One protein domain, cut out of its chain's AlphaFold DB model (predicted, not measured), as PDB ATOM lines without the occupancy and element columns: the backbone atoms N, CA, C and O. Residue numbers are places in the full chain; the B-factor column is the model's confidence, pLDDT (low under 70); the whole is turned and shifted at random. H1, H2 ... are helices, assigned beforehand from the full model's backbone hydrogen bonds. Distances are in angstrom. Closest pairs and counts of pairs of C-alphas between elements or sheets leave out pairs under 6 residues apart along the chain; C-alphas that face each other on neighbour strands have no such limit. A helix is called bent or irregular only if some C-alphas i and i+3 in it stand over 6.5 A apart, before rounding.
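This is residues 222 to 290 of the 339 residues of an uncharacterized protein of Acinetobacter puyangensis (UniProt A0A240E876). A small body of helices has one long helical arm. H2 and the first part of H4 lie side by side and run opposite ways, H1 crosses one side of that pair at about a right angle, the short H3 sits at the turn between H2 and H4, and residues 278 to 290 of H4 stick out from the body. The printed part has 69 residues with four named helices, H1, H2, H3 and H4 in that order along the chain, and no named strand; the class is all helix. The whole is loose, with a radius of gyration of the C-alphas of 13.9 A, and the C-alphas span 48 by 20 by 16 A, the arm making the length.

H1 is residues 222 to 234, and its first C-alpha, that of Glu 222, is at (211.246, 208.670, 227.827). From first to last C-alpha it measures 18.3 A. A short link of 6 residues leads to H2, residues 241 to 253, which is 19.4 A long and begins with C-alpha 241 at (223.369, 194.693, 232.042). H2 is neither bent nor irregular, but only just: C-alphas 242 and 245 are 6.2 A apart. Another short link of 6 residues leads to H3, residues 260 to 263, which is 5.0 A from first to last C-alpha. A tight link of 2 residues joins H3 to H4, residues 266 to 290. H4 is the longest helix, with 25 residues, and measures 35.7 A from C-alpha 266 at (211.792, 200.701, 238.754) to C-alpha 290 at (222.718, 189.260, 206.712).

H1 touches H4, and the closest C-alphas are those of Ile 224 and Phe 269, 6.2 A apart. H1 touches H4 with residues 224 to 228 alone, and H4 touches H1 with residues 268 to 269 alone. The lines of H1 and H4 are about perpendicular, at 81 degrees. H1 and H2 are close but not clearly touching, with the closest C-alphas, those of Ser 232 and Leu 247, 7.1 A apart. Their lines are about perpendicular too, at 77 degrees. H2 and H4 are close but not clearly touching; their closest C-alphas, those of Glu 248 and Leu 266, are 7.2 A apart. H2 and H4 run opposite ways at a shallow tilt of 7 degrees. H2 and H3 are close but not clearly touching, and their closest C-alphas, those of Lys 252 and Leu 263, are 7.6 A apart. H3 and H4 meet only through their link, and H1 and H3 are apart. In H1 and H4 every pair of O of residue i and N of residue i+4 is within hydrogen-bond range, while in H2 7 of 9 are. H3, with 4 residues, is too short for such a pair; its 1 pair of O of residue i and N of residue i+3 is within range.

The two C-alphas farthest apart are those of Pro 255 and Phe 290, 48.5 A. The first and last printed C-alphas, those of Glu 222 and Phe 290, are 30.9 A apart. Residues 278 to 290, which belong to H4, stand free. The body without them has 56 residues, spans 29 by 20 by 16 A and has a radius of gyration of 10.3 A, 1.02 times that of a compact globule of as many residues. The printed part has no cut, and no link is long. The mean pLDDT of the printed part is 84.4. Residues 238 to 243, of which 241 to 243 belong to H2, are under 70, and the mean over H2 is 78.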
ATOM      1  N   GLU A 222     210.264 207.585 227.872       91.88
ATOM      2  CA  GLU A 222     211.246 208.670 227.827       91.88
ATOM      3  C   GLU A 222     211.386 209.369 229.184       91.88
ATOM      4  O   GLU A 222     212.506 209.635 229.637       91.88
ATOM      5  N   ASP A 223     210.274 209.624 229.876       92.69
ATOM      6  CA  ASP A 223     210.288 210.212 231.214       92.69
ATOM      7  C   ASP A 223     211.024 209.327 232.222       92.69
ATOM      8  O   ASP A 223     211.833 209.811 233.022       92.69
ATOM      9  N   ILE A 224     210.757 208.023 232.171       92.62
ATOM     10  CA  ILE A 224     211.349 207.027 233.065       92.62
ATOM     11  C   ILE A 224     212.843 206.887 232.784       92.62
ATOM     12  O   ILE A 224     213.657 206.977 233.708       92.62
ATOM     13  N   VAL A 225     213.230 206.747 231.515       90.69
ATOM     14  CA  VAL A 225     214.639 206.699 231.104       90.69
ATOM     15  C   VAL A 225     215.357 207.981 231.513       90.69
ATOM     16  O   VAL A 225     216.469 207.917 232.041       90.69
ATOM     17  N   THR A 226     214.730 209.145 231.349       91.31
ATOM     18  CA  THR A 226     215.303 210.436 231.748       91.31
ATOM     19  C   THR A 226     215.506 210.521 233.260       91.31
ATOM     20  O   THR A 226     216.562 210.974 233.714       91.31
ATOM     21  N   LEU A 227     214.532 210.067 234.056       91.38
ATOM     22  CA  LEU A 227     214.633 210.012 235.515       91.38
ATOM     23  C   LEU A 227     215.808 209.132 235.953       91.38
ATOM     24  O   LEU A 227     216.694 209.598 236.672       91.38
ATOM     25  N   PHE A 228     215.855 207.882 235.492       89.94
ATOM     26  CA  PHE A 228     216.904 206.947 235.899       89.94
ATOM     27  C   PHE A 228     218.269 207.280 235.298       89.94
ATOM     28  O   PHE A 228     219.287 206.997 235.928       89.94
ATOM     29  N   SER A 229     218.324 207.973 234.160       88.25
ATOM     30  CA  SER A 229     219.568 208.541 233.628       88.25
ATOM     31  C   SER A 229     220.126 209.640 234.531       88.25
ATOM     32  O   SER A 229     221.334 209.685 234.765       88.25
ATOM     33  N   LYS A 230     219.270 210.516 235.078       89.44
ATOM     34  CA  LYS A 230     219.693 211.536 236.054       89.44
ATOM     35  C   LYS A 230     220.200 210.888 237.339       89.44
ATOM     36  O   LYS A 230     221.299 211.211 237.780       89.44
ATOM     37  N   ILE A 231     219.454 209.923 237.879       90.00
ATOM     38  CA  ILE A 231     219.859 209.171 239.076       90.00
ATOM     39  C   ILE A 231     221.196 208.455 238.836       90.00
ATOM     40  O   ILE A 231     222.106 208.563 239.649       90.00
ATOM     41  N   SER A 232     221.355 207.785 237.694       86.38
ATOM     42  CA  SER A 232     222.596 207.087 237.332       86.38
ATOM     43  C   SER A 232     223.799 208.031 237.294       86.38
ATOM     44  O   SER A 232     224.850 207.710 237.844       86.38
ATOM     45  N   LYS A 233     223.644 209.222 236.700       86.50
ATOM     46  CA  LYS A 233     224.701 210.247 236.682       86.50
ATOM     47  C   LYS A 233     225.080 210.701 238.089       86.50
ATOM     48  O   LYS A 233     226.262 210.807 238.386       86.50
ATOM     49  N   GLU A 234     224.099 210.920 238.964       88.38
ATOM     50  CA  GLU A 234     224.356 211.287 240.365       88.38
ATOM     51  C   GLU A 234     225.059 210.174 241.157       88.38
ATOM     52  O   GLU A 234     225.793 210.455 242.103       88.38
ATOM     53  N   LEU A 235     224.863 208.915 240.761       84.81
ATOM     54  CA  LEU A 235     225.491 207.743 241.371       84.81
ATOM     55  C   LEU A 235     226.838 207.358 240.737       84.81
ATOM     56  O   LEU A 235     227.416 206.352 241.145       84.81
ATOM     57  N   ASN A 236     227.345 208.122 239.759       79.25
ATOM     58  CA  ASN A 236     228.535 207.785 238.959       79.25
ATOM     59  C   ASN A 236     228.458 206.385 238.320       79.25
ATOM     60  O   ASN A 236     229.427 205.626 238.292       79.25
ATOM     61  N   TYR A 237     227.273 206.028 237.839       70.75
ATOM     62  CA  TYR A 237     226.960 204.707 237.317       70.75
ATOM     63  C   TYR A 237     227.290 204.566 235.817       70.75
ATOM     64  O   TYR A 237     226.943 205.441 235.023       70.75
ATOM     65  N   ASN A 238     227.889 203.432 235.424       63.19
ATOM     66  CA  ASN A 238     228.174 203.053 234.030       63.19
ATOM     67  C   ASN A 238     227.204 201.957 233.533       63.19
ATOM     68  O   ASN A 238     226.678 201.182 234.318       63.19
ATOM     69  N   SER A 239     226.931 201.908 232.225       56.41
ATOM     70  CA  SER A 239     225.731 201.271 231.652       56.41
ATOM     71  C   SER A 239     225.915 199.839 231.096       56.41
ATOM     72  O   SER A 239     225.766 199.639 229.885       56.41
ATOM     73  N   LYS A 240     226.210 198.814 231.914       59.47
ATOM     74  CA  LYS A 240     226.136 197.391 231.484       59.47
ATOM     75  C   LYS A 240     224.966 196.640 232.150       59.47
ATOM     76  O   LYS A 240     224.433 197.067 233.162       59.47
ATOM     77  N   LYS A 241     224.538 195.497 231.587       56.59
ATOM     78  CA  LYS A 241     223.369 194.693 232.042       56.59
ATOM     79  C   LYS A 241     223.492 194.224 233.506       56.59
ATOM     80  O   LYS A 241     222.518 194.275 234.251       56.59
ATOM     81  N   ALA A 242     224.700 193.838 233.932       53.22
ATOM     82  CA  ALA A 242     225.016 193.499 235.329       53.22
ATOM     83  C   ALA A 242     224.873 194.700 236.279       53.22
ATOM     84  O   ALA A 242     224.612 194.534 237.472       53.22
ATOM     85  N   ASP A 243     224.983 195.907 235.735       65.12
ATOM     86  CA  ASP A 243     224.920 197.123 236.511       65.12
ATOM     87  C   ASP A 243     223.446 197.453 236.859       65.12
ATOM     88  O   ASP A 243     223.205 198.070 237.889       65.12
ATOM     89  N   PHE A 244     222.417 197.004 236.111       74.12
ATOM     90  CA  PHE A 244     221.017 197.374 236.436       74.12
ATOM     91  C   PHE A 244     220.633 196.936 237.852       74.12
ATOM     92  O   PHE A 244     220.055 197.707 238.617       74.12
ATOM     93  N   LEU A 245     221.012 195.712 238.229       76.25
ATOM     94  CA  LEU A 245     220.798 195.195 239.579       76.25
ATOM     95  C   LEU A 245     221.537 196.047 240.623       76.25
ATOM     96  O   LEU A 245     221.033 196.259 241.729       76.25
ATOM     97  N   PHE A 246     222.715 196.570 240.271       79.00
ATOM     98  CA  PHE A 246     223.441 197.525 241.100       79.00
ATOM     99  C   PHE A 246     222.679 198.850 241.218       79.00
ATOM    100  O   PHE A 246     222.483 199.307 242.342       79.00
ATOM    101  N   LEU A 247     222.186 199.434 240.121       83.62
ATOM    102  CA  LEU A 247     221.390 200.665 240.148       83.62
ATOM    103  C   LEU A 247     220.136 200.493 241.012       83.62
ATOM    104  O   LEU A 247     219.888 201.305 241.899       83.62
ATOM    105  N   GLU A 248     219.390 199.406 240.814       85.38
ATOM    106  CA  GLU A 248     218.207 199.075 241.609       85.38
ATOM    107  C   GLU A 248     218.549 198.973 243.104       85.38
ATOM    108  O   GLU A 248     217.857 199.527 243.963       85.38
ATOM    109  N   THR A 249     219.666 198.316 243.423       85.25
ATOM    110  CA  THR A 249     220.163 198.187 244.796       85.25
ATOM    111  C   THR A 249     220.553 199.542 245.389       85.25
ATOM    112  O   THR A 249     220.242 199.811 246.548       85.25
ATOM    113  N   GLN A 250     221.220 200.412 244.624       86.25
ATOM    114  CA  GLN A 250     221.618 201.743 245.088       86.25
ATOM    115  C   GLN A 250     220.410 202.655 245.313       86.25
ATOM    116  O   GLN A 250     220.342 203.326 246.343       86.25
ATOM    117  N   VAL A 251     219.424 202.624 244.411       88.75
ATOM    118  CA  VAL A 251     218.164 203.371 244.552       88.75
ATOM    119  C   VAL A 251     217.449 202.985 245.847       88.75
ATOM    120  O   VAL A 251     217.020 203.863 246.591       88.75
ATOM    121  N   LYS A 252     217.388 201.686 246.167       87.75
ATOM    122  CA  LYS A 252     216.776 201.178 247.406       87.75
ATOM    123  C   LYS A 252     217.587 201.504 248.667       87.75
ATOM    124  O   LYS A 252     217.013 201.635 249.744       87.75
ATOM    125  N   LYS A 253     218.915 201.625 248.566       88.19
ATOM    126  CA  LYS A 253     219.798 201.906 249.714       88.19
ATOM    127  C   LYS A 253     219.849 203.382 250.093       88.19
ATOM    128  O   LYS A 253     219.958 203.697 251.274       88.19
ATOM    129  N   ILE A 254     219.817 204.282 249.115       88.12
ATOM    130  CA  ILE A 254     220.047 205.710 249.343       88.12
ATOM    131  C   ILE A 254     218.714 206.395 249.675       88.12
ATOM    132  O   ILE A 254     217.846 206.461 248.803       88.12
ATOM    133  N   PRO A 255     218.541 206.985 250.878       86.69
ATOM    134  CA  PRO A 255     217.261 207.563 251.309       86.69
ATOM    135  C   PRO A 255     216.683 208.609 250.350       86.69
ATOM    136  O   PRO A 255     215.472 208.698 250.187       86.69
ATOM    137  N   LYS A 256     217.552 209.370 249.668       87.88
ATOM    138  CA  LYS A 256     217.152 210.355 248.652       87.88
ATOM    139  C   LYS A 256     216.336 209.723 247.515       87.88
ATOM    140  O   LYS A 256     215.391 210.351 247.049       87.88
ATOM    141  N   PHE A 257     216.700 208.517 247.081       87.44
ATOM    142  CA  PHE A 257     216.087 207.818 245.945       87.44
ATOM    143  C   PHE A 257     215.123 206.704 246.368       87.44
ATOM    144  O   PHE A 257     214.282 206.296 245.572       87.44
ATOM    145  N   ASN A 258     215.183 206.271 247.628       87.75
ATOM    146  CA  ASN A 258     214.289 205.283 248.230       87.75
ATOM    147  C   ASN A 258     212.905 205.879 248.570       87.75
ATOM    148  O   ASN A 258     212.366 205.700 249.660       87.75
ATOM    149  N   GLN A 259     212.348 206.659 247.645       88.00
ATOM    150  CA  GLN A 259     211.014 207.237 247.748       88.00
ATOM    151  C   GLN A 259     210.046 206.365 246.960       88.00
ATOM    152  O   GLN A 259     210.359 205.966 245.837       88.00
ATOM    153  N   LYS A 260     208.843 206.130 247.498       86.50
ATOM    154  CA  LYS A 260     207.813 205.307 246.840       86.50
ATOM    155  C   LYS A 260     207.605 205.694 245.365       86.50
ATOM    156  O   LYS A 260     207.660 204.836 244.500       86.50
ATOM    157  N   ALA A 261     207.511 206.992 245.072       84.75
ATOM    158  CA  ALA A 261     207.304 207.503 243.713       84.75
ATOM    159  C   ALA A 261     208.435 207.190 242.706       84.75
ATOM    160  O   ALA A 261     208.207 207.265 241.499       84.75
ATOM    161  N   ILE A 262     209.646 206.879 243.180       88.75
ATOM    162  CA  ILE A 262     210.776 206.430 242.348       88.75
ATOM    163  C   ILE A 262     210.785 204.903 242.272       88.75
ATOM    164  O   ILE A 262     210.986 204.339 241.199       88.75
ATOM    165  N   LEU A 263     210.551 204.227 243.400       90.00
ATOM    166  CA  LEU A 263     210.527 202.766 243.461       90.00
ATOM    167  C   LEU A 263     209.436 202.169 242.573       90.00
ATOM    168  O   LEU A 263     209.699 201.185 241.889       90.00
ATOM    169  N   ASP A 264     208.262 202.798 242.531       89.69
ATOM    170  CA  ASP A 264     207.134 202.366 241.701       89.69
ATOM    171  C   ASP A 264     207.476 202.418 240.193       89.69
ATOM    172  O   ASP A 264     206.876 201.696 239.402       89.69
ATOM    173  N   LYS A 265     208.498 203.198 239.792       91.38
ATOM    174  CA  LYS A 265     208.978 203.326 238.401       91.38
ATOM    175  C   LYS A 265     210.080 202.330 238.027       91.38
ATOM    176  O   LYS A 265     210.363 202.149 236.841       91.38
ATOM    177  N   LEU A 266     210.717 201.675 239.005       90.00
ATOM    178  CA  LEU A 266     211.792 200.701 238.754       90.00
ATOM    179  C   LEU A 266     211.349 199.506 237.891       90.00
ATOM    180  O   LEU A 266     212.118 199.134 237.002       90.00
ATOM    181  N   PRO A 267     210.159 198.897 238.098       90.88
ATOM    182  CA  PRO A 267     209.711 197.776 237.274       90.88
ATOM    183  C   PRO A 267     209.606 198.147 235.793       90.88
ATOM    184  O   PRO A 267     210.166 197.447 234.955       90.88
ATOM    185  N   LYS A 268     208.990 199.295 235.486       89.69
ATOM    186  CA  LYS A 268     208.850 199.782 234.109       89.69
ATOM    187  C   LYS A 268     210.206 200.149 233.497       89.69
ATOM    188  O   LYS A 268     210.489 199.802 232.358       89.69
ATOM    189  N   PHE A 269     211.120 200.745 234.269       90.50
ATOM    190  CA  PHE A 269     212.491 200.974 233.794       90.50
ATOM    191  C   PHE A 269     213.243 199.671 233.471       90.50
ATOM    192  O   PHE A 269     214.019 199.621 232.513       90.50
ATOM    193  N   ARG A 270     213.017 198.606 234.254       88.19
ATOM    194  CA  ARG A 270     213.587 197.276 233.998       88.19
ATOM    195  C   ARG A 270     213.071 196.685 232.690       88.19
ATOM    196  O   ARG A 270     213.863 196.128 231.936       88.19
ATOM    197  N   GLU A 271     211.772 196.800 232.449       89.50
ATOM    198  CA  GLU A 271     211.113 196.349 231.222       89.50
ATOM    199  C   GLU A 271     211.708 197.044 229.993       89.50
ATOM    200  O   GLU A 271     212.321 196.367 229.169       89.50
ATOM    201  N   ILE A 272     211.709 198.383 229.973       88.56
ATOM    202  CA  ILE A 272     212.310 199.201 228.901       88.56
ATOM    203  C   ILE A 272     213.779 198.816 228.661       88.56
ATOM    204  O   ILE A 272     214.249 198.699 227.528       88.56
ATOM    205  N   SER A 273     214.538 198.610 229.743       84.31
ATOM    206  CA  SER A 273     215.946 198.222 229.641       84.31
ATOM    207  C   SER A 273     216.106 196.854 228.980       84.31
ATOM    208  O   SER A 273     216.949 196.703 228.098       84.31
ATOM    209  N   ASN A 274     215.313 195.863 229.392       85.12
ATOM    210  CA  ASN A 274     215.363 194.512 228.837       85.12
ATOM    211  C   ASN A 274     214.970 194.488 227.360       85.12
ATOM    212  O   ASN A 274     215.669 193.854 226.575       85.12
ATOM    213  N   GLU A 275     213.912 195.203 226.975       85.94
ATOM    214  CA  GLU A 275     213.495 195.324 225.575       85.94
ATOM    215  C   GLU A 275     214.613 195.905 224.707       85.94
ATOM    216  O   GLU A 275     214.944 195.346 223.665       85.94
ATOM    217  N   ASN A 276     215.279 196.965 225.174       82.75
ATOM    218  CA  ASN A 276     216.409 197.560 224.464       82.75
ATOM    219  C   ASN A 276     217.621 196.612 224.369       82.75
ATOM    220  O   ASN A 276     218.331 196.609 223.364       82.75
ATOM    221  N   PHE A 277     217.893 195.807 225.403       80.69
ATOM    222  CA  PHE A 277     218.956 194.797 225.338       80.69
ATOM    223  C   PHE A 277     218.625 193.688 224.341       80.69
ATOM    224  O   PHE A 277     219.479 193.362 223.521       80.69
ATOM    225  N   ASN A 278     217.403 193.159 224.381       83.81
ATOM    226  CA  ASN A 278     216.953 192.125 223.455       83.81
ATOM    227  C   ASN A 278     216.982 192.645 222.013       83.81
ATOM    228  O   ASN A 278     217.570 192.007 221.154       83.81
ATOM    229  N   PHE A 279     216.491 193.865 221.772       83.12
ATOM    230  CA  PHE A 279     216.564 194.505 220.459       83.12
ATOM    231  C   PHE A 279     218.003 194.610 219.931       83.12
ATOM    232  O   PHE A 279     218.251 194.394 218.748       83.12
ATOM    233  N   LYS A 280     218.978 194.929 220.793       82.06
ATOM    234  CA  LYS A 280     220.396 194.967 220.399       82.06
ATOM    235  C   LYS A 280     220.953 193.582 220.082       82.06
ATOM    236  O   LYS A 280     221.717 193.469 219.129       82.06
ATOM    237  N   GLU A 281     220.610 192.571 220.877       84.19
ATOM    238  CA  GLU A 281     221.007 191.180 220.624       84.19
ATOM    239  C   GLU A 281     220.421 190.699 219.282       84.19
ATOM    240  O   GLU A 281     221.179 190.264 218.413       84.19
ATOM    241  N   ASP A 282     219.124 190.924 219.051       87.75
ATOM    242  CA  ASP A 282     218.423 190.592 217.805       87.75
ATOM    243  C   ASP A 282     219.015 191.323 216.593       87.75
ATOM    244  O   ASP A 282     219.164 190.753 215.512       87.75
ATOM    245  N   LEU A 283     219.379 192.598 216.754       86.38
ATOM    246  CA  LEU A 283     219.987 193.398 215.696       86.38
ATOM    247  C   LEU A 283     221.371 192.859 215.324       86.38
ATOM    248  O   LEU A 283     221.667 192.725 214.138       86.38
ATOM    249  N   VAL A 284     222.206 192.513 216.308       87.00
ATOM    250  CA  VAL A 284     223.514 191.887 216.056       87.00
ATOM    251  C   VAL A 284     223.336 190.552 215.336       87.00
ATOM    252  O   VAL A 284     223.993 190.330 214.319       87.00
ATOM    253  N   GLU A 285     222.408 189.704 215.783       89.69
ATOM    254  CA  GLU A 285     222.119 188.426 215.125       89.69
ATOM    255  C   GLU A 285     221.621 188.623 213.683       89.69
ATOM    256  O   GLU A 285     222.076 187.946 212.756       89.69
ATOM    257  N   ALA A 286     220.733 189.594 213.457       87.94
ATOM    258  CA  ALA A 286     220.235 189.935 212.130       87.94
ATOM    259  C   ALA A 286     221.358 190.436 211.207       87.94
ATOM    260  O   ALA A 286     221.415 190.027 210.042       87.94
ATOM    261  N   PHE A 287     222.274 191.267 211.715       87.25
ATOM    262  CA  PHE A 287     223.456 191.709 210.973       87.25
ATOM    263  C   PHE A 287     224.388 190.540 210.647       87.25
ATOM    264  O   PHE A 287     224.798 190.399 209.495       87.25
ATOM    265  N   GLU A 288     224.687 189.666 211.609       87.81
ATOM    266  CA  GLU A 288     225.507 188.476 211.365       87.81
ATOM    267  C   GLU A 288     224.883 187.565 210.306       87.81
ATOM    268  O   GLU A 288     225.567 187.103 209.387       87.81
ATOM    269  N   LYS A 289     223.571 187.335 210.391       90.38
ATOM    270  CA  LYS A 289     222.831 186.537 209.413       90.38
ATOM    271  C   LYS A 289     222.853 187.188 208.035       90.38
ATOM    272  O   LYS A 289     223.088 186.492 207.051       90.38
ATOM    273  N   PHE A 290     222.652 188.504 207.960       90.94
ATOM    274  CA  PHE A 290     222.718 189.260 206.712       90.94
ATOM    275  C   PHE A 290     224.100 189.159 206.062       90.94
ATOM    276  O   PHE A 290     224.181 188.840 204.876       90.94
TER     277      PHE A 290